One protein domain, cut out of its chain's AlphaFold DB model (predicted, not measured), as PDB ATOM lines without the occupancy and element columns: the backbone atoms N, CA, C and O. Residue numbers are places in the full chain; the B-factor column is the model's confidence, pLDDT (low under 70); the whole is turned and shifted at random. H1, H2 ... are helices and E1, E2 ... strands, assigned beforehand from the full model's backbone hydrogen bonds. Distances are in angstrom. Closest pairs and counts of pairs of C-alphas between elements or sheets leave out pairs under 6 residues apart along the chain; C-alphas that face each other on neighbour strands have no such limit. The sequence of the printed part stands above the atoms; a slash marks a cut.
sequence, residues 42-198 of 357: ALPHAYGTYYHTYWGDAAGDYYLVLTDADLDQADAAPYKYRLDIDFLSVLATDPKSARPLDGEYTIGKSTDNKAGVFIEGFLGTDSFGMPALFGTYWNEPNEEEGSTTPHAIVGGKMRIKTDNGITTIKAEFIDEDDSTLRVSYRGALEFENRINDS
ATOM      1  N   ALA A  42     457.057 419.168 472.203       90.62
ATOM      2  CA  ALA A  42     458.318 419.723 471.727       90.62
ATOM      3  C   ALA A  42     459.187 420.157 472.915       90.62
ATOM      4  O   ALA A  42     458.780 421.011 473.700       90.62
ATOM      5  N   LEU A  43     460.387 419.588 473.017       90.56
ATOM      6  CA  LEU A  43     461.426 419.977 473.968       90.56
ATOM      7  C   LEU A  43     462.554 420.622 473.154       90.56
ATOM      8  O   LEU A  43     463.276 419.900 472.468       90.56
ATOM      9  N   PRO A  44     462.656 421.961 473.101       88.00
ATOM     10  CA  PRO A  44     463.620 422.637 472.245       88.00
ATOM     11  C   PRO A  44     465.032 422.687 472.833       88.00
ATOM     12  O   PRO A  44     465.956 422.954 472.080       88.00
ATOM     13  N   HIS A  45     465.246 422.418 474.119       86.62
ATOM     14  CA  HIS A  45     466.578 422.499 474.723       86.62
ATOM     15  C   HIS A  45     467.150 421.105 474.959       86.62
ATOM     16  O   HIS A  45     466.413 420.178 475.303       86.62
ATOM     17  N   ALA A  46     468.458 420.956 474.750       89.00
ATOM     18  CA  ALA A  46     469.152 419.697 474.959       89.00
ATOM     19  C   ALA A  46     470.506 419.880 475.652       89.00
ATOM     20  O   ALA A  46     471.207 420.871 475.459       89.00
ATOM     21  N   TYR A  47     470.900 418.866 476.412       87.56
ATOM     22  CA  TYR A  47     472.256 418.694 476.918       87.56
ATOM     23  C   TYR A  47     472.647 417.226 476.764       87.56
ATOM     24  O   TYR A  47     471.969 416.341 477.280       87.56
ATOM     25  N   GLY A  48     473.710 416.962 476.007       91.62
ATOM     26  CA  GLY A  48     474.216 415.617 475.765       91.62
ATOM     27  C   GLY A  48     475.559 415.393 476.450       91.62
ATOM     28  O   GLY A  48     476.410 416.276 476.440       91.62
ATOM     29  N   THR A  49     475.786 414.180 476.942       93.44
ATOM     30  CA  THR A  49     477.060 413.707 477.487       93.44
ATOM     31  C   THR A  49     477.441 412.363 476.878       93.44
ATOM     32  O   THR A  49     476.592 411.497 476.679       93.44
ATOM     33  N   TYR A  50     478.726 412.172 476.593       94.44
ATOM     34  CA  TYR A  50     479.298 410.916 476.122       94.44
ATOM     35  C   TYR A  50     480.295 410.358 477.143       94.44
ATOM     36  O   TYR A  50     481.334 410.966 477.415       94.44
ATOM     37  N   TYR A  51     480.000 409.167 477.664       91.62
ATOM     38  CA  TYR A  51     480.788 408.458 478.676       91.62
ATOM     39  C   TYR A  51     481.587 407.285 478.100       91.62
ATOM     40  O   TYR A  51     482.030 406.412 478.837       91.62
ATOM     41  N   HIS A  52     481.796 407.228 476.784       92.44
ATOM     42  CA  HIS A  52     482.590 406.170 476.155       92.44
ATOM     43  C   HIS A  52     482.098 404.756 476.521       92.44
ATOM     44  O   HIS A  52     480.994 404.398 476.143       92.44
ATOM     45  N   THR A  53     482.888 403.941 477.220       88.75
ATOM     46  CA  THR A  53     482.616 402.514 477.474       88.75
ATOM     47  C   THR A  53     482.238 402.253 478.933       88.75
ATOM     48  O   THR A  53     482.595 401.218 479.497       88.75
ATOM     49  N   TYR A  54     481.522 403.188 479.570       85.38
ATOM     50  CA  TYR A  54     481.165 403.135 480.996       85.38
ATOM     51  C   TYR A  54     480.582 401.779 481.436       85.38
ATOM     52  O   TYR A  54     481.026 401.202 482.442       85.38
ATOM     53  N   TRP A  55     479.644 401.248 480.640       81.12
ATOM     54  CA  TRP A  55     478.964 399.964 480.856       81.12
ATOM     55  C   TRP A  55     479.642 398.760 480.176       81.12
ATOM     56  O   TRP A  55     479.304 397.614 480.482       81.12
ATOM     57  N   GLY A  56     480.621 398.991 479.298       82.12
ATOM     58  CA  GLY A  56     481.418 397.956 478.638       82.12
ATOM     59  C   GLY A  56     481.931 398.359 477.253       82.12
ATOM     60  O   GLY A  56     481.573 399.397 476.711       82.12
ATOM     61  N   ASP A  57     482.778 397.512 476.659       84.69
ATOM     62  CA  ASP A  57     483.606 397.895 475.497       84.69
ATOM     63  C   ASP A  57     482.914 397.792 474.122       84.69
ATOM     64  O   ASP A  57     483.546 398.016 473.088       84.69
ATOM     65  N   ALA A  58     481.638 397.402 474.072       88.50
ATOM     66  CA  ALA A  58     480.962 397.052 472.818       88.50
ATOM     67  C   ALA A  58     480.113 398.190 472.229       88.50
ATOM     68  O   ALA A  58     479.792 398.161 471.038       88.50
ATOM     69  N   ALA A  59     479.757 399.189 473.036       93.19
ATOM     70  CA  ALA A  59     478.940 400.326 472.638       93.19
ATOM     71  C   ALA A  59     479.433 401.614 473.311       93.19
ATOM     72  O   ALA A  59     480.127 401.572 474.323       93.19
ATOM     73  N   GLY A  60     479.078 402.750 472.716       94.00
ATOM     74  CA  GLY A  60     479.245 404.063 473.317       94.00
ATOM     75  C   GLY A  60     478.063 404.392 474.226       94.00
ATOM     76  O   GLY A  60     476.919 404.198 473.816       94.00
ATOM     77  N   ASP A  61     478.351 404.895 475.418       94.31
ATOM     78  CA  ASP A  61     477.384 405.314 476.427       94.31
ATOM     79  C   ASP A  61     477.068 406.807 476.295       94.31
ATOM     80  O   ASP A  61     477.975 407.647 476.341       94.31
ATOM     81  N   TYR A  62     475.795 407.130 476.081       95.69
ATOM     82  CA  TYR A  62     475.312 408.486 475.863       95.69
ATOM     83  C   TYR A  62     474.203 408.804 476.860       95.69
ATOM     84  O   TYR A  62     473.254 408.044 477.024       95.69
ATOM     85  N   TYR A  63     474.287 409.985 477.457       94.50
ATOM     86  CA  TYR A  63     473.238 410.553 478.289       94.50
ATOM     87  C   TYR A  63     472.715 411.816 477.618       94.50
ATOM     88  O   TYR A  63     473.501 412.641 477.156       94.50
ATOM     89  N   LEU A  64     471.403 411.967 477.515       94.56
ATOM     90  CA  LEU A  64     470.766 413.102 476.862       94.56
ATOM     91  C   LEU A  64     469.640 413.633 477.734       94.56
ATOM     92  O   LEU A  64     468.694 412.916 478.031       94.56
ATOM     93  N   VAL A  65     469.707 414.911 478.069       91.94
ATOM     94  CA  VAL A  65     468.630 415.642 478.726       91.94
ATOM     95  C   VAL A  65     467.923 416.495 477.684       91.94
ATOM     96  O   VAL A  65     468.583 417.229 476.954       91.94
ATOM     97  N   LEU A  66     466.597 416.407 477.616       91.50
ATOM     98  CA  LEU A  66     465.735 417.265 476.806       91.50
ATOM     99  C   LEU A  66     464.793 418.053 477.717       91.50
ATOM    100  O   LEU A  66     464.144 417.459 478.581       91.50
ATOM    101  N   THR A  67     464.684 419.364 477.506       87.75
ATOM    102  CA  THR A  67     463.856 420.249 478.339       87.75
ATOM    103  C   THR A  67     463.055 421.272 477.540       87.75
ATOM    104  O   THR A  67     463.345 421.572 476.378       87.75
ATOM    105  N   ASP A  68     462.004 421.803 478.169       82.69
ATOM    106  CA  ASP A  68     461.173 422.884 477.624       82.69
ATOM    107  C   ASP A  68     461.741 424.290 477.887       82.69
ATOM    108  O   ASP A  68     461.360 425.241 477.207       82.69
ATOM    109  N   ALA A  69     462.651 424.413 478.856       76.94
ATOM    110  CA  ALA A  69     463.313 425.654 479.239       76.94
ATOM    111  C   ALA A  69     464.820 425.592 478.986       76.94
ATOM    112  O   ALA A  69     465.417 424.512 479.018       76.94
ATOM    113  N   ASP A  70     465.413 426.766 478.774       67.88
ATOM    114  CA  ASP A  70     466.852 426.932 478.614       67.88
ATOM    115  C   ASP A  70     467.542 426.718 479.961       67.88
ATOM    116  O   ASP A  70     467.292 427.450 480.922       67.88
ATOM    117  N   LEU A  71     468.352 425.667 480.051       62.19
ATOM    118  CA  LEU A  71     469.082 425.325 481.262       62.19
ATOM    119  C   LEU A  71     470.561 425.603 481.035       62.19
ATOM    120  O   LEU A  71     471.242 424.842 480.352       62.19
ATOM    121  N   ASP A  72     471.074 426.648 481.686       54.56
ATOM    122  CA  ASP A  72     472.512 426.937 481.709       54.56
ATOM    123  C   ASP A  72     473.317 425.806 482.391       54.56
ATOM    124  O   ASP A  72     474.533 425.725 482.218       54.56
ATOM    125  N   GLN A  73     472.667 424.925 483.177       53.19
ATOM    126  CA  GLN A  73     473.268 423.756 483.843       53.19
ATOM    127  C   GLN A  73     472.248 422.629 484.084       53.19
ATOM    128  O   GLN A  73     471.077 422.893 484.353       53.19
ATOM    129  N   ALA A  74     472.728 421.377 484.103       54.09
ATOM    130  CA  ALA A  74     471.949 420.138 484.256       54.09
ATOM    131  C   ALA A  74     471.052 420.035 485.515       54.09
ATOM    132  O   ALA A  74     470.220 419.132 485.583       54.09
ATOM    133  N   ASP A  75     471.162 420.954 486.482       54.03
ATOM    134  CA  ASP A  75     470.492 420.863 487.790       54.03
ATOM    135  C   ASP A  75     469.755 422.143 488.237       54.03
ATOM    136  O   ASP A  75     469.187 422.179 489.330       54.03
ATOM    137  N   ALA A  76     469.726 423.208 487.428       51.72
ATOM    138  CA  ALA A  76     469.137 424.483 487.844       51.72
ATOM    139  C   ALA A  76     467.717 424.675 487.288       51.72
ATOM    140  O   ALA A  76     467.535 425.153 486.177       51.72
ATOM    141  N   ALA A  77     466.699 424.342 488.085       56.59
ATOM    142  CA  ALA A  77     465.318 424.781 487.859       56.59
ATOM    143  C   ALA A  77     465.241 426.319 487.644       56.59
ATOM    144  O   ALA A  77     466.002 427.048 488.291       56.59
ATOM    145  N   PRO A  78     464.310 426.838 486.811       66.06
ATOM    146  CA  PRO A  78     463.035 426.199 486.476       66.06
ATOM    147  C   PRO A  78     462.888 425.715 485.021       66.06
ATOM    148  O   PRO A  78     463.001 426.491 484.077       66.06
ATOM    149  N   TYR A  79     462.500 424.446 484.874       71.06
ATOM    150  CA  TYR A  79     461.909 423.847 483.670       71.06
ATOM    151  C   TYR A  79     460.515 423.299 484.015       71.06
ATOM    152  O   TYR A  79     460.256 422.970 485.176       71.06
ATOM    153  N   LYS A  80     459.613 423.194 483.033       72.38
ATOM    154  CA  LYS A  80     458.317 422.514 483.191       72.38
ATOM    155  C   LYS A  80     458.394 421.051 482.770       72.38
ATOM    156  O   LYS A  80     457.659 420.239 483.291       72.38
ATOM    157  N   TYR A  81     459.253 420.676 481.840       80.50
ATOM    158  CA  TYR A  81     459.399 419.290 481.417       80.50
ATOM    159  C   TYR A  81     460.871 418.975 481.256       80.50
ATOM    160  O   TYR A  81     461.603 419.717 480.601       80.50
ATOM    161  N   ARG A  82     461.291 417.856 481.843       87.69
ATOM    162  CA  ARG A  82     462.637 417.317 481.686       87.69
ATOM    163  C   ARG A  82     462.563 415.829 481.418       87.69
ATOM    164  O   ARG A  82     461.880 415.097 482.129       87.69
ATOM    165  N   LEU A  83     463.285 415.408 480.398       92.00
ATOM    166  CA  LEU A  83     463.418 414.025 479.994       92.00
ATOM    167  C   LEU A  83     464.897 413.679 479.949       92.00
ATOM    168  O   LEU A  83     465.648 414.273 479.182       92.00
ATOM    169  N   ASP A  84     465.286 412.705 480.748       93.44
ATOM    170  CA  ASP A  84     466.633 412.178 480.828       93.44
ATOM    171  C   ASP A  84     466.649 410.826 480.114       93.44
ATOM    172  O   ASP A  84     465.886 409.919 480.449       93.44
ATOM    173  N   ILE A  85     467.489 410.701 479.095       96.06
ATOM    174  CA  ILE A  85     467.602 409.529 478.232       96.06
ATOM    175  C   ILE A  85     469.018 408.991 478.344       96.06
ATOM    176  O   ILE A  85     469.963 409.577 477.821       96.06
ATOM    177  N   ASP A  86     469.146 407.846 478.994       95.19
ATOM    178  CA  ASP A  86     470.364 407.046 479.015       95.19
ATOM    179  C   ASP A  86     470.275 406.034 477.867       95.19
ATOM    180  O   ASP A  86     469.285 405.303 477.753       95.19
ATOM    181  N   PHE A  87     471.237 406.027 476.947       96.88
ATOM    182  CA  PHE A  87     471.170 405.179 475.765       96.88
ATOM    183  C   PHE A  87     472.537 404.774 475.215       96.88
ATOM    184  O   PHE A  87     473.512 405.519 475.212       96.88
ATOM    185  N   LEU A  88     472.579 403.570 474.649       96.50
ATOM    186  CA  LEU A  88     473.774 402.998 474.051       96.50
ATOM    187  C   LEU A  88     473.716 403.122 472.535       96.50
ATOM    188  O   LEU A  88     472.775 402.668 471.874       96.50
ATOM    189  N   SER A  89     474.768 403.683 471.954       96.12
ATOM    190  CA  SER A  89     474.930 403.801 470.509       96.12
ATOM    191  C   SER A  89     476.292 403.290 470.045       96.12
ATOM    192  O   SER A  89     477.023 402.638 470.785       96.12
ATOM    193  N   VAL A  90     476.620 403.508 468.773       94.38
ATOM    194  CA  VAL A  90     477.923 403.148 468.218       94.38
ATOM    195  C   VAL A  90     479.040 403.820 469.022       94.38
ATOM    196  O   VAL A  90     478.947 404.998 469.381       94.38
ATOM    197  N   LEU A  91     480.095 403.055 469.308       92.38
ATOM    198  CA  LEU A  91     481.297 403.590 469.931       92.38
ATOM    199  C   LEU A  91     481.929 404.625 468.992       92.38
ATOM    200  O   LEU A  91     482.228 404.317 467.835       92.38
ATOM    201  N   ALA A  92     482.115 405.852 469.477       91.44
ATOM    202  CA  ALA A  92     482.666 406.925 468.665       91.44
ATOM    203  C   ALA A  92     484.133 406.641 468.313       91.44
ATOM    204  O   ALA A  92     484.943 406.334 469.185       91.44
ATOM    205  N   THR A  93     484.495 406.793 467.037       87.25
ATOM    206  CA  THR A  93     485.900 406.699 466.605       87.25
ATOM    207  C   THR A  93     486.731 407.892 467.072       87.25
ATOM    208  O   THR A  93     487.923 407.744 467.311       87.25
ATOM    209  N   ASP A  94     486.102 409.067 467.174       87.88
ATOM    210  CA  ASP A  94     486.663 410.265 467.801       87.88
ATOM    211  C   ASP A  94     485.737 410.700 468.948       87.88
ATOM    212  O   ASP A  94     484.655 411.237 468.687       87.88
ATOM    213  N   PRO A  95     486.131 410.472 470.214       86.50
ATOM    214  CA  PRO A  95     485.338 410.864 471.376       86.50
ATOM    215  C   PRO A  95     485.076 412.374 471.496       86.50
ATOM    216  O   PRO A  95     484.121 412.755 472.162       86.50
ATOM    217  N   LYS A  96     485.884 413.247 470.865       86.19
ATOM    218  CA  LYS A  96     485.654 414.709 470.880       86.19
ATOM    219  C   LYS A  96     484.470 415.142 470.024       86.19
ATOM    220  O   LYS A  96     483.961 416.240 470.203       86.19
ATOM    221  N   SER A  97     484.070 414.306 469.077       88.12
ATOM    222  CA  SER A  97     482.955 414.563 468.172       88.12
ATOM    223  C   SER A  97     482.016 413.361 468.152       88.12
ATOM    224  O   SER A  97     481.597 412.913 467.080       88.12
ATOM    225  N   ALA A  98     481.756 412.787 469.329       92.62
ATOM    226  CA  ALA A  98     480.895 411.625 469.475       92.62
ATOM    227  C   ALA A  98     479.494 411.934 468.936       92.62
ATOM    228  O   ALA A  98     478.908 412.976 469.233       92.62
ATOM    229  N   ARG A  99     478.968 411.029 468.106       92.75
ATOM    230  CA  ARG A  99     477.629 411.149 467.533       92.75
ATOM    231  C   ARG A  99     476.919 409.805 467.603       92.75
ATOM    232  O   ARG A  99     477.495 408.804 467.165       92.75
ATOM    233  N   PRO A 100     475.674 409.776 468.099       95.12
ATOM    234  CA  PRO A 100     474.883 408.567 468.073       95.12
ATOM    235  C   PRO A 100     474.519 408.184 466.633       95.12
ATOM    236  O   PRO A 100     474.438 409.019 465.733       95.12
ATOM    237  N   LEU A 101     474.308 406.890 466.426       94.94
ATOM    238  CA  LEU A 101     473.843 406.305 465.180       94.94
ATOM    239  C   LEU A 101     472.415 406.768 464.852       94.94
ATOM    240  O   LEU A 101     471.502 406.644 465.664       94.94
ATOM    241  N   ASP A 102     472.203 407.198 463.613       96.88
ATOM    242  CA  ASP A 102     470.861 407.401 463.073       96.88
ATOM    243  C   ASP A 102     470.087 406.075 463.032       96.88
ATOM    244  O   ASP A 102     470.541 405.085 462.451       96.88
ATOM    245  N   GLY A 103     468.879 406.052 463.587       97.44
ATOM    246  CA  GLY A 103     468.098 404.825 463.641       97.44
ATOM    247  C   GLY A 103     467.001 404.821 464.688       97.44
ATOM    248  O   GLY A 103     466.726 405.823 465.345       97.44
ATOM    249  N   GLU A 104     466.347 403.668 464.788       98.06
ATOM    250  CA  GLU A 104     465.402 403.361 465.856       98.06
ATOM    251  C   GLU A 104     466.145 402.693 467.015       98.06
ATOM    252  O   GLU A 104     466.997 401.830 466.808       98.06
ATOM    253  N   TYR A 105     465.791 403.112 468.221       98.31
ATOM    254  CA  TYR A 105     466.278 402.623 469.491       98.31
ATOM    255  C   TYR A 105     465.107 402.002 470.236       98.31
ATOM    256  O   TYR A 105     464.040 402.612 470.366       98.31
ATOM    257  N   THR A 106     465.317 400.792 470.737       96.75
ATOM    258  CA  THR A 106     464.342 400.074 471.561       96.75
ATOM    259  C   THR A 106     464.782 400.070 473.011       96.75
ATOM    260  O   THR A 106     465.954 400.292 473.305       96.75
ATOM    261  N   ILE A 107     463.877 399.746 473.925       96.19
ATOM    262  CA  ILE A 107     464.277 399.561 475.315       96.19
ATOM    263  C   ILE A 107     465.278 398.404 475.465       96.19
ATOM    264  O   ILE A 107     465.197 397.387 474.765       96.19
ATOM    265  N   GLY A 108     466.227 398.568 476.379       93.62
ATOM    266  CA  GLY A 108     467.196 397.562 476.785       93.62
ATOM    267  C   GLY A 108     467.691 397.806 478.207       93.62
ATOM    268  O   GLY A 108     467.207 398.685 478.916       93.62
ATOM    269  N   LYS A 109     468.670 397.011 478.628       88.25
ATOM    270  CA  LYS A 109     469.338 397.135 479.932       88.25
ATOM    271  C   LYS A 109     470.784 397.559 479.747       88.25
ATOM    272  O   LYS A 109     471.393 397.218 478.737       88.25
ATOM    273  N   SER A 110     471.379 398.214 480.744       78.44
ATOM    274  CA  SER A 110     472.808 398.576 480.697       78.44
ATOM    275  C   SER A 110     473.704 397.343 480.513       78.44
ATOM    276  O   SER A 110     474.699 397.379 479.793       78.44
ATOM    277  N   THR A 111     473.287 396.196 481.060       83.94
ATOM    278  CA  THR A 111     473.953 394.898 480.875       83.94
ATOM    279  C   THR A 111     473.889 394.346 479.451       83.94
ATOM    280  O   THR A 111     474.629 393.413 479.144       83.94
ATOM    281  N   ASP A 112     473.016 394.870 478.586       82.62
ATOM    282  CA  ASP A 112     472.938 394.434 477.190       82.62
ATOM    283  C   ASP A 112     474.175 394.865 476.398       82.62
ATOM    284  O   ASP A 112     474.518 394.191 475.426       82.62
ATOM    285  N   ASN A 113     474.828 395.967 476.811       85.50
ATOM    286  CA  ASN A 113     476.074 396.497 476.248       85.50
ATOM    287  C   ASN A 113     476.108 396.424 474.705       85.50
ATOM    288  O   ASN A 113     477.008 395.838 474.102       85.50
ATOM    289  N   LYS A 114     475.064 396.951 474.053       92.56
ATOM    290  CA  LYS A 114     474.901 396.933 472.592       92.56
ATOM    291  C   LYS A 114     474.339 398.262 472.107       92.56
ATOM    292  O   LYS A 114     473.499 398.852 472.770       92.56
ATOM    293  N   ALA A 115     474.759 398.701 470.926       95.06
ATOM    294  CA  ALA A 115     474.215 399.901 470.301       95.06
ATOM    295  C   ALA A 115     472.738 399.726 469.893       95.06
ATOM    296  O   ALA A 115     472.310 398.622 469.542       95.06
ATOM    297  N   GLY A 116     471.990 400.831 469.861       96.12
ATOM    298  CA  GLY A 116     470.599 400.867 469.400       96.12
ATOM    299  C   GLY A 116     469.575 400.603 470.502       96.12
ATOM    300  O   GLY A 116     468.461 400.176 470.201       96.12
ATOM    301  N   VAL A 117     469.939 400.827 471.768       96.19
ATOM    302  CA  VAL A 117     468.997 400.739 472.891       96.19
ATOM    303  C   VAL A 117     469.007 401.997 473.741       96.19
ATOM    304  O   VAL A 117     470.054 402.614 473.887       96.19
ATOM    305  N   PHE A 118     467.861 402.357 474.311       96.38
ATOM    306  CA  PHE A 118     467.805 403.226 475.488       96.38
ATOM    307  C   PHE A 118     467.603 402.364 476.736       96.38
ATOM    308  O   PHE A 118     466.993 401.292 476.668       96.38
ATOM    309  N   ILE A 119     468.170 402.793 477.855       96.00
ATOM    310  CA  ILE A 119     468.227 402.033 479.097       96.00
ATOM    311  C   ILE A 119     466.918 402.212 479.863       96.00
ATOM    312  O   ILE A 119     466.497 403.339 480.126       96.00
ATOM    313  N   GLU A 120     466.291 401.089 480.216       95.38
ATOM    314  CA  GLU A 120     465.121 401.017 481.096       95.38
ATOM    315  C   GLU A 120     465.350 401.828 482.380       95.38
ATOM    316  O   GLU A 120     466.377 401.679 483.048       95.38
ATOM    317  N   GLY A 121     464.390 402.688 482.709       94.50
ATOM    318  CA  GLY A 121     464.392 403.485 483.926       94.50
ATOM    319  C   GLY A 121     464.180 402.630 485.170       94.50
ATOM    320  O   GLY A 121     463.370 401.702 485.182       94.50
ATOM    321  N   PHE A 122     464.876 402.967 486.252       88.44
ATOM    322  CA  PHE A 122     464.669 402.333 487.551       88.44
ATOM    323  C   PHE A 122     464.877 403.316 488.706       88.44
ATOM    324  O   PHE A 122     465.906 403.987 488.805       88.44
ATOM    325  N   LEU A 123     463.904 403.336 489.620       83.75
ATOM    326  CA  LEU A 123     463.961 404.034 490.903       83.75
ATOM    327  C   LEU A 123     464.618 403.116 491.942       83.75
ATOM    328  O   LEU A 123     464.002 402.167 492.433       83.75
ATOM    329  N   GLY A 124     465.884 403.379 492.257       80.50
ATOM    330  CA  GLY A 124     466.694 402.570 493.163       80.50
ATOM    331  C   GLY A 124     467.136 403.302 494.423       80.50
ATOM    332  O   GLY A 124     466.685 404.404 494.730       80.50
ATOM    333  N   THR A 125     468.068 402.684 495.146       79.19
ATOM    334  CA  THR A 125     468.857 403.362 496.180       79.19
ATOM    335  C   THR A 125     470.336 403.309 495.826       79.19
ATOM    336  O   THR A 125     470.826 402.263 495.397       79.19
ATOM    337  N   ASP A 126     471.052 404.410 496.026       76.62
ATOM    338  CA  ASP A 126     472.497 404.476 495.856       76.62
ATOM    339  C   ASP A 126     473.253 403.668 496.931       76.62
ATOM    340  O   ASP A 126     472.675 403.039 497.825       76.62
ATOM    341  N   SER A 127     474.586 403.693 496.861       75.62
ATOM    342  CA  SER A 127     475.458 402.981 497.810       75.62
ATOM    343  C   SER A 127     475.381 403.507 499.254       75.62
ATOM    344  O   SER A 127     475.897 402.855 500.162       75.62
ATOM    345  N   PHE A 128     474.745 404.658 499.482       77.31
ATOM    346  CA  PHE A 128     474.500 405.254 500.797       77.31
ATOM    347  C   PHE A 128     473.063 405.017 501.292       77.31
ATOM    348  O   PHE A 128     472.725 405.436 502.400       77.31
ATOM    349  N   GLY A 129     472.237 404.307 500.516       77.50
ATOM    350  CA  GLY A 129     470.838 404.027 500.832       77.50
ATOM    351  C   GLY A 129     469.887 405.184 500.517       77.50
ATOM    352  O   GLY A 129     468.747 405.162 500.981       77.50
ATOM    353  N   MET A 130     470.334 406.188 499.758       78.88
ATOM    354  CA  MET A 130     469.514 407.320 499.327       78.88
ATOM    355  C   MET A 130     468.789 406.988 498.019       78.88
ATOM    356  O   MET A 130     469.356 406.264 497.206       78.88
ATOM    357  N   PRO A 131     467.565 407.494 497.778       77.88
ATOM    358  CA  PRO A 131     466.888 407.320 496.494       77.88
ATOM    359  C   PRO A 131     467.764 407.784 495.324       77.88
ATOM    360  O   PRO A 131     468.364 408.855 495.395       77.88
ATOM    361  N   ALA A 132     467.832 406.984 494.262       82.00
ATOM    362  CA  ALA A 132     468.637 407.263 493.080       82.00
ATOM    363  C   ALA A 132     467.898 406.877 491.795       82.00
ATOM    364  O   ALA A 132     467.204 405.858 491.746       82.00
ATOM    365  N   LEU A 133     468.075 407.702 490.766       85.25
ATOM    366  CA  LEU A 133     467.508 407.520 489.435       85.25
ATOM    367  C   LEU A 133     468.556 406.897 488.523       85.25
ATOM    368  O   LEU A 133     469.687 407.375 488.460       85.25
ATOM    369  N   PHE A 134     468.173 405.835 487.824       87.06
ATOM    370  CA  PHE A 134     469.013 405.163 486.839       87.06
ATOM    371  C   PHE A 134     468.245 404.995 485.530       87.06
ATOM    372  O   PHE A 134     467.026 404.814 485.550       87.06
ATOM    373  N   GLY A 135     468.964 404.988 484.408       92.94
ATOM    374  CA  GLY A 135     468.378 404.789 483.086       92.94
ATOM    375  C   GLY A 135     467.586 406.002 482.594       92.94
ATOM    376  O   GLY A 135     467.926 407.146 482.890       92.94
ATOM    377  N   THR A 136     466.532 405.739 481.823       96.12
ATOM    378  CA  THR A 136     465.688 406.767 481.192       96.12
ATOM    379  C   THR A 136     464.489 407.120 482.074       96.12
ATOM    380  O   THR A 136     463.752 406.232 482.505       96.12
ATOM    381  N   TYR A 137     464.241 408.407 482.311       93.50
ATOM    382  CA  TYR A 137     463.115 408.889 483.116       93.50
ATOM    383  C   TYR A 137     462.615 410.248 482.630       93.50
ATOM    384  O   TYR A 137     463.356 411.031 482.037       93.50
ATOM    385  N   TRP A 138     461.347 410.543 482.891       90.88
ATOM    386  CA  TRP A 138     460.792 411.879 482.717       90.88
ATOM    387  C   TRP A 138     460.428 412.474 484.071       90.88
ATOM    388  O   TRP A 138     460.126 411.757 485.017       90.88
ATOM    389  N   ASN A 139     460.510 413.791 484.185       85.94
ATOM    390  CA  ASN A 139     460.242 414.513 485.418       85.94
ATOM    391  C   ASN A 139     458.985 415.355 485.238       85.94
ATOM    392  O   ASN A 139     458.969 416.282 484.420       85.94
ATOM    393  N   GLU A 140     457.959 415.047 486.027       77.38
ATOM    394  CA  GLU A 140     456.773 415.882 486.156       77.38
ATOM    395  C   GLU A 140     457.050 416.998 487.175       77.38
ATOM    396  O   GLU A 140     457.473 416.718 488.299       77.38
ATOM    397  N   PRO A 141     456.845 418.276 486.833       69.62
ATOM    398  CA  PRO A 141     457.019 419.368 487.776       69.62
ATOM    399  C   PRO A 141     455.862 419.383 488.779       69.62
ATOM    400  O   PRO A 141     454.689 419.374 488.408       69.62
ATOM    401  N   ASN A 142     456.182 419.499 490.063       67.62
ATOM    402  CA  ASN A 142     455.203 419.823 491.088       67.62
ATOM    403  C   ASN A 142     455.147 421.349 491.263       67.62
ATOM    404  O   ASN A 142     456.021 421.949 491.899       67.62
ATOM    405  N   GLU A 143     454.109 421.973 490.692       59.47
ATOM    406  CA  GLU A 143     453.899 423.431 490.705       59.47
ATOM    407  C   GLU A 143     453.791 424.027 492.127       59.47
ATOM    408  O   GLU A 143     454.044 425.220 492.301       59.47
ATOM    409  N   GLU A 144     453.456 423.233 493.152       56.91
ATOM    410  CA  GLU A 144     453.275 423.719 494.531       56.91
ATOM    411  C   GLU A 144     454.548 423.643 495.389       56.91
ATOM    412  O   GLU A 144     454.741 424.474 496.280       56.91
ATOM    413  N   GLU A 145     455.431 422.676 495.130       51.53
ATOM    414  CA  GLU A 145     456.574 422.373 496.008       51.53
ATOM    415  C   GLU A 145     457.934 422.795 495.434       51.53
ATOM    416  O   GLU A 145     458.941 422.725 496.138       51.53
ATOM    417  N   GLY A 146     457.991 423.238 494.171       55.81
ATOM    418  CA  GLY A 146     459.264 423.511 493.492       55.81
ATOM    419  C   GLY A 146     460.140 422.257 493.354       55.81
ATOM    420  O   GLY A 146     461.362 422.363 493.277       55.81
ATOM    421  N   SER A 147     459.503 421.083 493.369       61.22
ATOM    422  CA  SER A 147     460.101 419.752 493.258       61.22
ATOM    423  C   SER A 147     459.657 419.099 491.948       61.22
ATOM    424  O   SER A 147     458.678 419.535 491.343       61.22
ATOM    425  N   THR A 148     460.336 418.042 491.516       74.44
ATOM    426  CA  THR A 148     459.898 417.200 490.399       74.44
ATOM    427  C   THR A 148     459.633 415.777 490.875       74.44
ATOM    428  O   THR A 148     460.333 415.266 491.752       74.44
ATOM    429  N   THR A 149     458.622 415.132 490.300       81.44
ATOM    430  CA  THR A 149     458.355 413.703 490.475       81.44
ATOM    431  C   THR A 149     458.958 412.962 489.285       81.44
ATOM    432  O   THR A 149     458.544 413.207 488.151       81.44
ATOM    433  N   PRO A 150     459.965 412.102 489.497       86.94
ATOM    434  CA  PRO A 150     460.523 411.297 488.427       86.94
ATOM    435  C   PRO A 150     459.633 410.086 488.132       86.94
ATOM    436  O   PRO A 150     459.162 409.420 489.052       86.94
ATOM    437  N   HIS A 151     459.508 409.772 486.850       90.94
ATOM    438  CA  HIS A 151     458.777 408.640 486.302       90.94
ATOM    439  C   HIS A 151     459.709 407.830 485.398       90.94
ATOM    440  O   HIS A 151     460.304 408.351 484.448       90.94
ATOM    441  N   ALA A 152     459.889 406.557 485.725       94.50
ATOM    442  CA  ALA A 152     460.781 405.639 485.036       94.50
ATOM    443  C   ALA A 152     460.201 405.189 483.687       94.50
ATOM    444  O   ALA A 152     459.114 404.629 483.602       94.50
ATOM    445  N   ILE A 153     460.972 405.330 482.608       96.56
ATOM    446  CA  ILE A 153     460.565 404.799 481.306       96.56
ATOM    447  C   ILE A 153     460.850 403.295 481.239       96.56
ATOM    448  O   ILE A 153     462.004 402.869 481.198       96.56
ATOM    449  N   VAL A 154     459.790 402.489 481.164       96.00
ATOM    450  CA  VAL A 154     459.840 401.013 481.135       96.00
ATOM    451  C   VAL A 154     459.458 400.417 479.777       96.00
ATOM    452  O   VAL A 154     459.433 399.197 479.603       96.00
ATOM    453  N   GLY A 155     459.179 401.253 478.773       96.62
ATOM    454  CA  GLY A 155     458.903 400.788 477.419       96.62
ATOM    455  C   GLY A 155     458.947 401.873 476.349       96.62
ATOM    456  O   GLY A 155     459.194 403.048 476.613       96.62
ATOM    457  N   GLY A 156     458.684 401.456 475.108       97.06
ATOM    458  CA  GLY A 156     458.557 402.355 473.962       97.06
ATOM    459  C   GLY A 156     459.729 402.314 472.980       97.06
ATOM    460  O   GLY A 156     460.466 401.327 472.887       97.06
ATOM    461  N   LYS A 157     459.854 403.384 472.194       97.81
ATOM    462  CA  LYS A 157     460.843 403.540 471.120       97.81
ATOM    463  C   LYS A 157     461.283 404.991 470.977       97.81
ATOM    464  O   LYS A 157     460.485 405.913 471.129       97.81
ATOM    465  N   MET A 158     462.530 405.176 470.574       97.94
ATOM    466  CA  MET A 158     463.095 406.470 470.203       97.94
ATOM    467  C   MET A 158     463.690 406.374 468.802       97.94
ATOM    468  O   MET A 158     464.249 405.351 468.426       97.94
ATOM    469  N   ARG A 159     463.601 407.439 468.011       97.75
ATOM    470  CA  ARG A 159     464.271 407.541 466.718       97.75
ATOM    471  C   ARG A 159     465.149 408.774 466.682       97.75
ATOM    472  O   ARG A 159     464.648 409.867 466.922       97.75
ATOM    473  N   ILE A 160     466.407 408.588 466.299       97.75
ATOM    474  CA  ILE A 160     467.372 409.663 466.059       97.75
ATOM    475  C   ILE A 160     467.635 409.749 464.556       97.75
ATOM    476  O   ILE A 160     467.773 408.726 463.875       97.75
ATOM    477  N   LYS A 161     467.667 410.967 464.021       96.31
ATOM    478  CA  LYS A 161     468.085 411.242 462.647       96.31
ATOM    479  C   LYS A 161     468.850 412.555 462.585       96.31
ATOM    480  O   LYS A 161     468.332 413.562 463.055       96.31
ATOM    481  N   THR A 162     469.990 412.568 461.909       93.38
ATOM    482  CA  THR A 162     470.808 413.768 461.734       93.38
ATOM    483  C   THR A 162     470.932 414.109 460.254       93.38
ATOM    484  O   THR A 162     471.347 413.283 459.445       93.38
ATOM    485  N   ASP A 163     470.583 415.336 459.874       91.94
ATOM    486  CA  ASP A 163     470.747 415.833 458.506       91.94
ATOM    487  C   ASP A 163     471.340 417.243 458.519       91.94
ATOM    488  O   ASP A 163     470.819 418.141 459.176       91.94
ATOM    489  N   ASN A 164     472.452 417.433 457.803       88.38
ATOM    490  CA  ASN A 164     473.190 418.700 457.722       88.38
ATOM    491  C   ASN A 164     473.451 419.367 459.089       88.38
ATOM    492  O   ASN A 164     473.322 420.580 459.226       88.38
ATOM    493  N   GLY A 165     473.808 418.568 460.102       86.62
ATOM    494  CA  GLY A 165     474.096 419.047 461.460       86.62
ATOM    495  C   GLY A 165     472.864 419.295 462.336       86.62
ATOM    496  O   GLY A 165     473.027 419.612 463.508       86.62
ATOM    497  N   ILE A 166     471.652 419.109 461.807       91.19
ATOM    498  CA  ILE A 166     470.408 419.190 462.573       91.19
ATOM    499  C   ILE A 166     469.943 417.784 462.933       91.19
ATOM    500  O   ILE A 166     469.623 416.969 462.063       91.19
ATOM    501  N   THR A 167     469.874 417.521 464.228       93.69
ATOM    502  CA  THR A 167     469.365 416.285 464.807       93.69
ATOM    503  C   THR A 167     467.874 416.427 465.069       93.69
ATOM    504  O   THR A 167     467.408 417.424 465.610       93.69
ATOM    505  N   THR A 168     467.105 415.419 464.677       94.88
ATOM    506  CA  THR A 168     465.708 415.234 465.066       94.88
ATOM    507  C   THR A 168     465.606 413.981 465.915       94.88
ATOM    508  O   THR A 168     466.061 412.911 465.502       94.88
ATOM    509  N   ILE A 169     464.967 414.109 467.069       96.25
ATOM    510  CA  ILE A 169     464.631 412.997 467.949       96.25
ATOM    511  C   ILE A 169     463.116 412.947 468.057       96.25
ATOM    512  O   ILE A 169     462.479 413.969 468.296       96.25
ATOM    513  N   LYS A 170     462.534 411.766 467.861       96.12
ATOM    514  CA  LYS A 170     461.127 411.495 468.173       96.12
ATOM    515  C   LYS A 170     461.055 410.258 469.042       96.12
ATOM    516  O   LYS A 170     461.560 409.213 468.629       96.12
ATOM    517  N   ALA A 171     460.412 410.351 470.195       96.94
ATOM    518  CA  ALA A 171     460.192 409.205 471.061       96.94
ATOM    519  C   ALA A 171     458.716 409.042 471.419       96.94
ATOM    520  O   ALA A 171     457.965 410.011 471.519       96.94
ATOM    521  N   GLU A 172     458.318 407.786 471.563       97.50
ATOM    522  CA  GLU A 172     457.056 407.351 472.150       97.50
ATOM    523  C   GLU A 172     457.433 406.384 473.268       97.50
ATOM    524  O   GLU A 172     457.802 405.237 473.002       97.50
ATOM    525  N   PHE A 173     457.425 406.889 474.494       97.19
ATOM    526  CA  PHE A 173     457.830 406.181 475.698       97.19
ATOM    527  C   PHE A 173     456.621 405.741 476.513       97.19
ATOM    528  O   PHE A 173     455.562 406.361 476.447       97.19
ATOM    529  N   ILE A 174     456.804 404.656 477.259       97.00
ATOM    530  CA  ILE A 174     455.827 404.123 478.208       97.00
ATOM    531  C   ILE A 174     456.482 404.171 479.585       97.00
ATOM    532  O   ILE A 174     457.579 403.625 479.744       97.00
ATOM    533  N   ASP A 175     455.848 404.841 480.539       94.50
ATOM    534  CA  ASP A 175     456.329 404.913 481.918       94.50
ATOM    535  C   ASP A 175     455.798 403.764 482.791       94.50
ATOM    536  O   ASP A 175     455.061 402.888 482.329       94.50
ATOM    537  N   GLU A 176     456.230 403.719 484.049       93.44
ATOM    538  CA  GLU A 176     455.885 402.670 485.008       93.44
ATOM    539  C   GLU A 176     454.385 402.567 485.317       93.44
ATOM    540  O   GLU A 176     453.930 401.507 485.754       93.44
ATOM    541  N   ASP A 177     453.627 403.633 485.049       93.56
ATOM    542  CA  ASP A 177     452.180 403.720 485.249       93.56
ATOM    543  C   ASP A 177     451.384 403.381 483.968       93.56
ATOM    544  O   ASP A 177     450.164 403.558 483.928       93.56
ATOM    545  N   ASP A 178     452.051 402.851 482.930       94.81
ATOM    546  CA  ASP A 178     451.485 402.533 481.604       94.81
ATOM    547  C   ASP A 178     450.999 403.784 480.836       94.81
ATOM    548  O   ASP A 178     450.194 403.699 479.900       94.81
ATOM    549  N   SER A 179     451.500 404.971 481.198       93.38
ATOM    550  CA  SER A 179     451.213 406.216 480.488       93.38
ATOM    551  C   SER A 179     452.138 406.375 479.286       93.38
ATOM    552  O   SER A 179     453.308 406.003 479.305       93.38
ATOM    553  N   THR A 180     451.607 406.938 478.197       95.19
ATOM    554  CA  THR A 180     452.381 407.179 476.972       95.19
ATOM    555  C   THR A 180     452.853 408.627 476.897       95.19
ATOM    556  O   THR A 180     452.034 409.543 476.803       95.19
ATOM    557  N   LEU A 181     454.169 408.823 476.826       93.19
ATOM    558  CA  LEU A 181     454.813 410.112 476.602       93.19
ATOM    559  C   LEU A 181     455.340 410.197 475.164       93.19
ATOM    560  O   LEU A 181     456.205 409.424 474.751       93.19
ATOM    561  N   ARG A 182     454.841 411.165 474.391       95.62
ATOM    562  CA  ARG A 182     455.324 411.462 473.035       95.62
ATOM    563  C   ARG A 182     456.092 412.767 473.034       95.62
ATOM    564  O   ARG A 182     455.532 413.813 473.343       95.62
ATOM    565  N   VAL A 183     457.364 412.706 472.666       94.12
ATOM    566  CA  VAL A 183     458.297 413.839 472.744       94.12
ATOM    567  C   VAL A 183     459.095 413.984 471.465       94.12
ATOM    568  O   VAL A 183     459.388 413.008 470.765       94.12
ATOM    569  N   SER A 184     459.449 415.222 471.163       95.12
ATOM    570  CA  SER A 184     460.262 415.561 470.010       95.12
ATOM    571  C   SER A 184     461.312 416.601 470.369       95.12
ATOM    572  O   SER A 184     461.072 417.493 471.180       95.12
ATOM    573  N   TYR A 185     462.464 416.489 469.723       94.06
ATOM    574  CA  TYR A 185     463.514 417.495 469.721       94.06
ATOM    575  C   TYR A 185     463.969 417.718 468.282       94.06
ATOM    576  O   TYR A 185     464.044 416.772 467.488       94.06
ATOM    577  N   ARG A 186     464.298 418.966 467.947       93.38
ATOM    578  CA  ARG A 186     464.901 419.321 466.665       93.38
ATOM    579  C   ARG A 186     465.887 420.468 466.849       93.38
ATOM    580  O   ARG A 186     465.477 421.575 467.181       93.38
ATOM    581  N   GLY A 187     467.162 420.216 466.587       90.88
ATOM    582  CA  GLY A 187     468.221 421.198 466.807       90.88
ATOM    583  C   GLY A 187     469.615 420.655 466.532       90.88
ATOM    584  O   GLY A 187     469.775 419.489 466.167       90.88
ATOM    585  N   ALA A 188     470.623 421.514 466.672       89.06
ATOM    586  CA  ALA A 188     472.011 421.066 466.698       89.06
ATOM    587  C   ALA A 188     472.258 420.279 467.991       89.06
ATOM    588  O   ALA A 188     471.851 420.726 469.055       89.06
ATOM    589  N   LEU A 189     472.900 419.113 467.888       88.94
ATOM    590  CA  LEU A 189     473.191 418.273 469.048       88.94
ATOM    591  C   LEU A 189     474.672 417.898 469.104       88.94
ATOM    592  O   LEU A 189     475.204 417.254 468.188       88.94
ATOM    593  N   GLU A 190     475.292 418.272 470.211       89.88
ATOM    594  CA  GLU A 190     476.650 417.971 470.629       89.88
ATOM    595  C   GLU A 190     476.640 417.272 471.989       89.88
ATOM    596  O   GLU A 190     475.745 417.484 472.812       89.88
ATOM    597  N   PHE A 191     477.645 416.429 472.213       91.62
ATOM    598  CA  PHE A 191     477.798 415.666 473.443       91.62
ATOM    599  C   PHE A 191     479.086 416.079 474.147       91.62
ATOM    600  O   PHE A 191     480.175 415.961 473.579       91.62
ATOM    601  N   GLU A 192     478.968 416.527 475.395       91.00
ATOM    602  CA  GLU A 192     480.104 416.783 476.266       91.00
ATOM    603  C   GLU A 192     480.873 415.479 476.488       91.00
ATOM    604  O   GLU A 192     480.322 414.453 476.888       91.00
ATOM    605  N   ASN A 193     482.177 415.506 476.238       90.06
ATOM    606  CA  ASN A 193     483.017 414.337 476.424       90.06
ATOM    607  C   ASN A 193     483.413 414.172 477.899       90.06
ATOM    608  O   ASN A 193     484.219 414.939 478.428       90.06
ATOM    609  N   ARG A 194     482.896 413.117 478.534       90.19
ATOM    610  CA  ARG A 194     483.125 412.752 479.940       90.19
ATOM    611  C   ARG A 194     483.826 411.404 480.077       90.19
ATOM    612  O   ARG A 194     483.666 410.694 481.065       90.19
ATOM    613  N   ILE A 195     484.663 411.049 479.104       87.50
ATOM    614  CA  ILE A 195     485.397 409.779 479.092       87.50
ATOM    615  C   ILE A 195     486.193 409.509 480.375       87.50
ATOM    616  O   ILE A 195     486.237 408.367 480.826       87.50
ATOM    617  N   ASN A 196     486.766 410.543 480.998       84.00
ATOM    618  CA  ASN A 196     487.536 410.408 482.237       84.00
ATOM    619  C   ASN A 196     486.686 409.860 483.400       84.00
ATOM    620  O   ASN A 196     487.223 409.157 484.253       84.00
ATOM    621  N   ASP A 197     485.374 410.114 483.408       82.69
ATOM    622  CA  ASP A 197     484.449 409.626 484.443       82.69
ATOM    623  C   ASP A 197     484.170 408.118 484.288       82.69
ATOM    624  O   ASP A 197     483.783 407.436 485.237       82.69
ATOM    625  N   SER A 198     484.399 407.588 483.085       75.81
ATOM    626  CA  SER A 198     484.216 406.179 482.717       75.81
ATOM    627  C   SER A 198     485.517 405.383 482.625       75.81
ATOM    628  O   SER A 198     485.488 404.163 482.463       75.81
TER     629      SER A 198
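Overview. This is residues 42 to 198 of the 357 residues of the protein "Putative lipoprotein" of Alistipes finegoldii CAG:68 (UniProt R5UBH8). The domain is a closed strand barrel flattened into two walls partly face to face, their strands crossed: E12, E1, E2 and E3 make one wall, and E4, E9, E10 and E11 the other. E5 and E8 bridge the walls, with E9 bending sharply; the hairpin of E6 and E7 lies to one side and the short helix H1 near E1. The printed part has 157 residues with twelve named strands, E1 to E12, followed by H1; the barrel sheet is mixed and the class mostly strand. It is compact, with a radius of gyration of the C-alphas of 14.9 A and spans of 46 by 37 by 29 A.

Along the chain. E1 spans residues 45 to 50, from C-alpha 45 at (466.578, 422.499, 474.723). E2 holds residues 60 to 67, 22.9 A long, and E3 residues 82 to 89, 21.4 A. E4 is residues 103 to 108, E5 117 to 119, E6 122 to 125, E7 131 to 134 and E8 137 to 142. E9, residues 147 to 163, is the longest strand, 36.6 A from end to end, and bends by 93 degrees at residue 155. E10 is residues 166 to 175, 27.9 A, E11 180 to 187, 23.5 A, and E12 191 to 193. H1, residues 195 to 198, ends at C-alpha 198, (484.216, 406.179, 482.717).

Arrangement. E1, E2 and E3 form a meander, each strand the antiparallel neighbour of the one before, with N 47 and O 65 2.9 A apart and N 64 and O 85 2.8 A apart. E12 is parallel to E1 on the other side from E2, with N 192 and O 48 at 2.8 A. Round the barrel's ring run E3, E5, E4, E9, E8 and back to E3. E3 and E5 are antiparallel, N 119 to O 86 2.7 A; E5 and E4 are parallel, N 108 to O 118 2.8 A; E4 and E9 are antiparallel, N 105 to O 158 2.7 A. E8 is antiparallel to E3, N 139 to O 82 2.8 A. E8, E9, E10 and E11 form a second meander; N 151 and O 138 are 2.8 A apart, N 159 and O 170 2.8 A, and N 169 and O 185 2.8 A. The closest C-alphas of E2 and E11, Leu 66 and Tyr 185, are 7.4 A apart. E5 runs on into E6 at 37 degrees; E6 and E7 are an antiparallel hairpin, N 124 to O 132 2.9 A. H1 is on the barrel, C-alphas 50 and 195 being its closest to E1 at 6.9 A; it is too short for an O i to N i+4 pair, and its 1 O i to N i+3 pair is within range.

Size, cuts and confidence. The farthest C-alphas, Thr 93 and Glu 144, are 46.2 A apart. The printed part has no cut; the links E2 to E3 and E3 to E4 are long. Mean pLDDT of the printed part is 87.0, with residues 70 to 78 and 141 to 147 under 70.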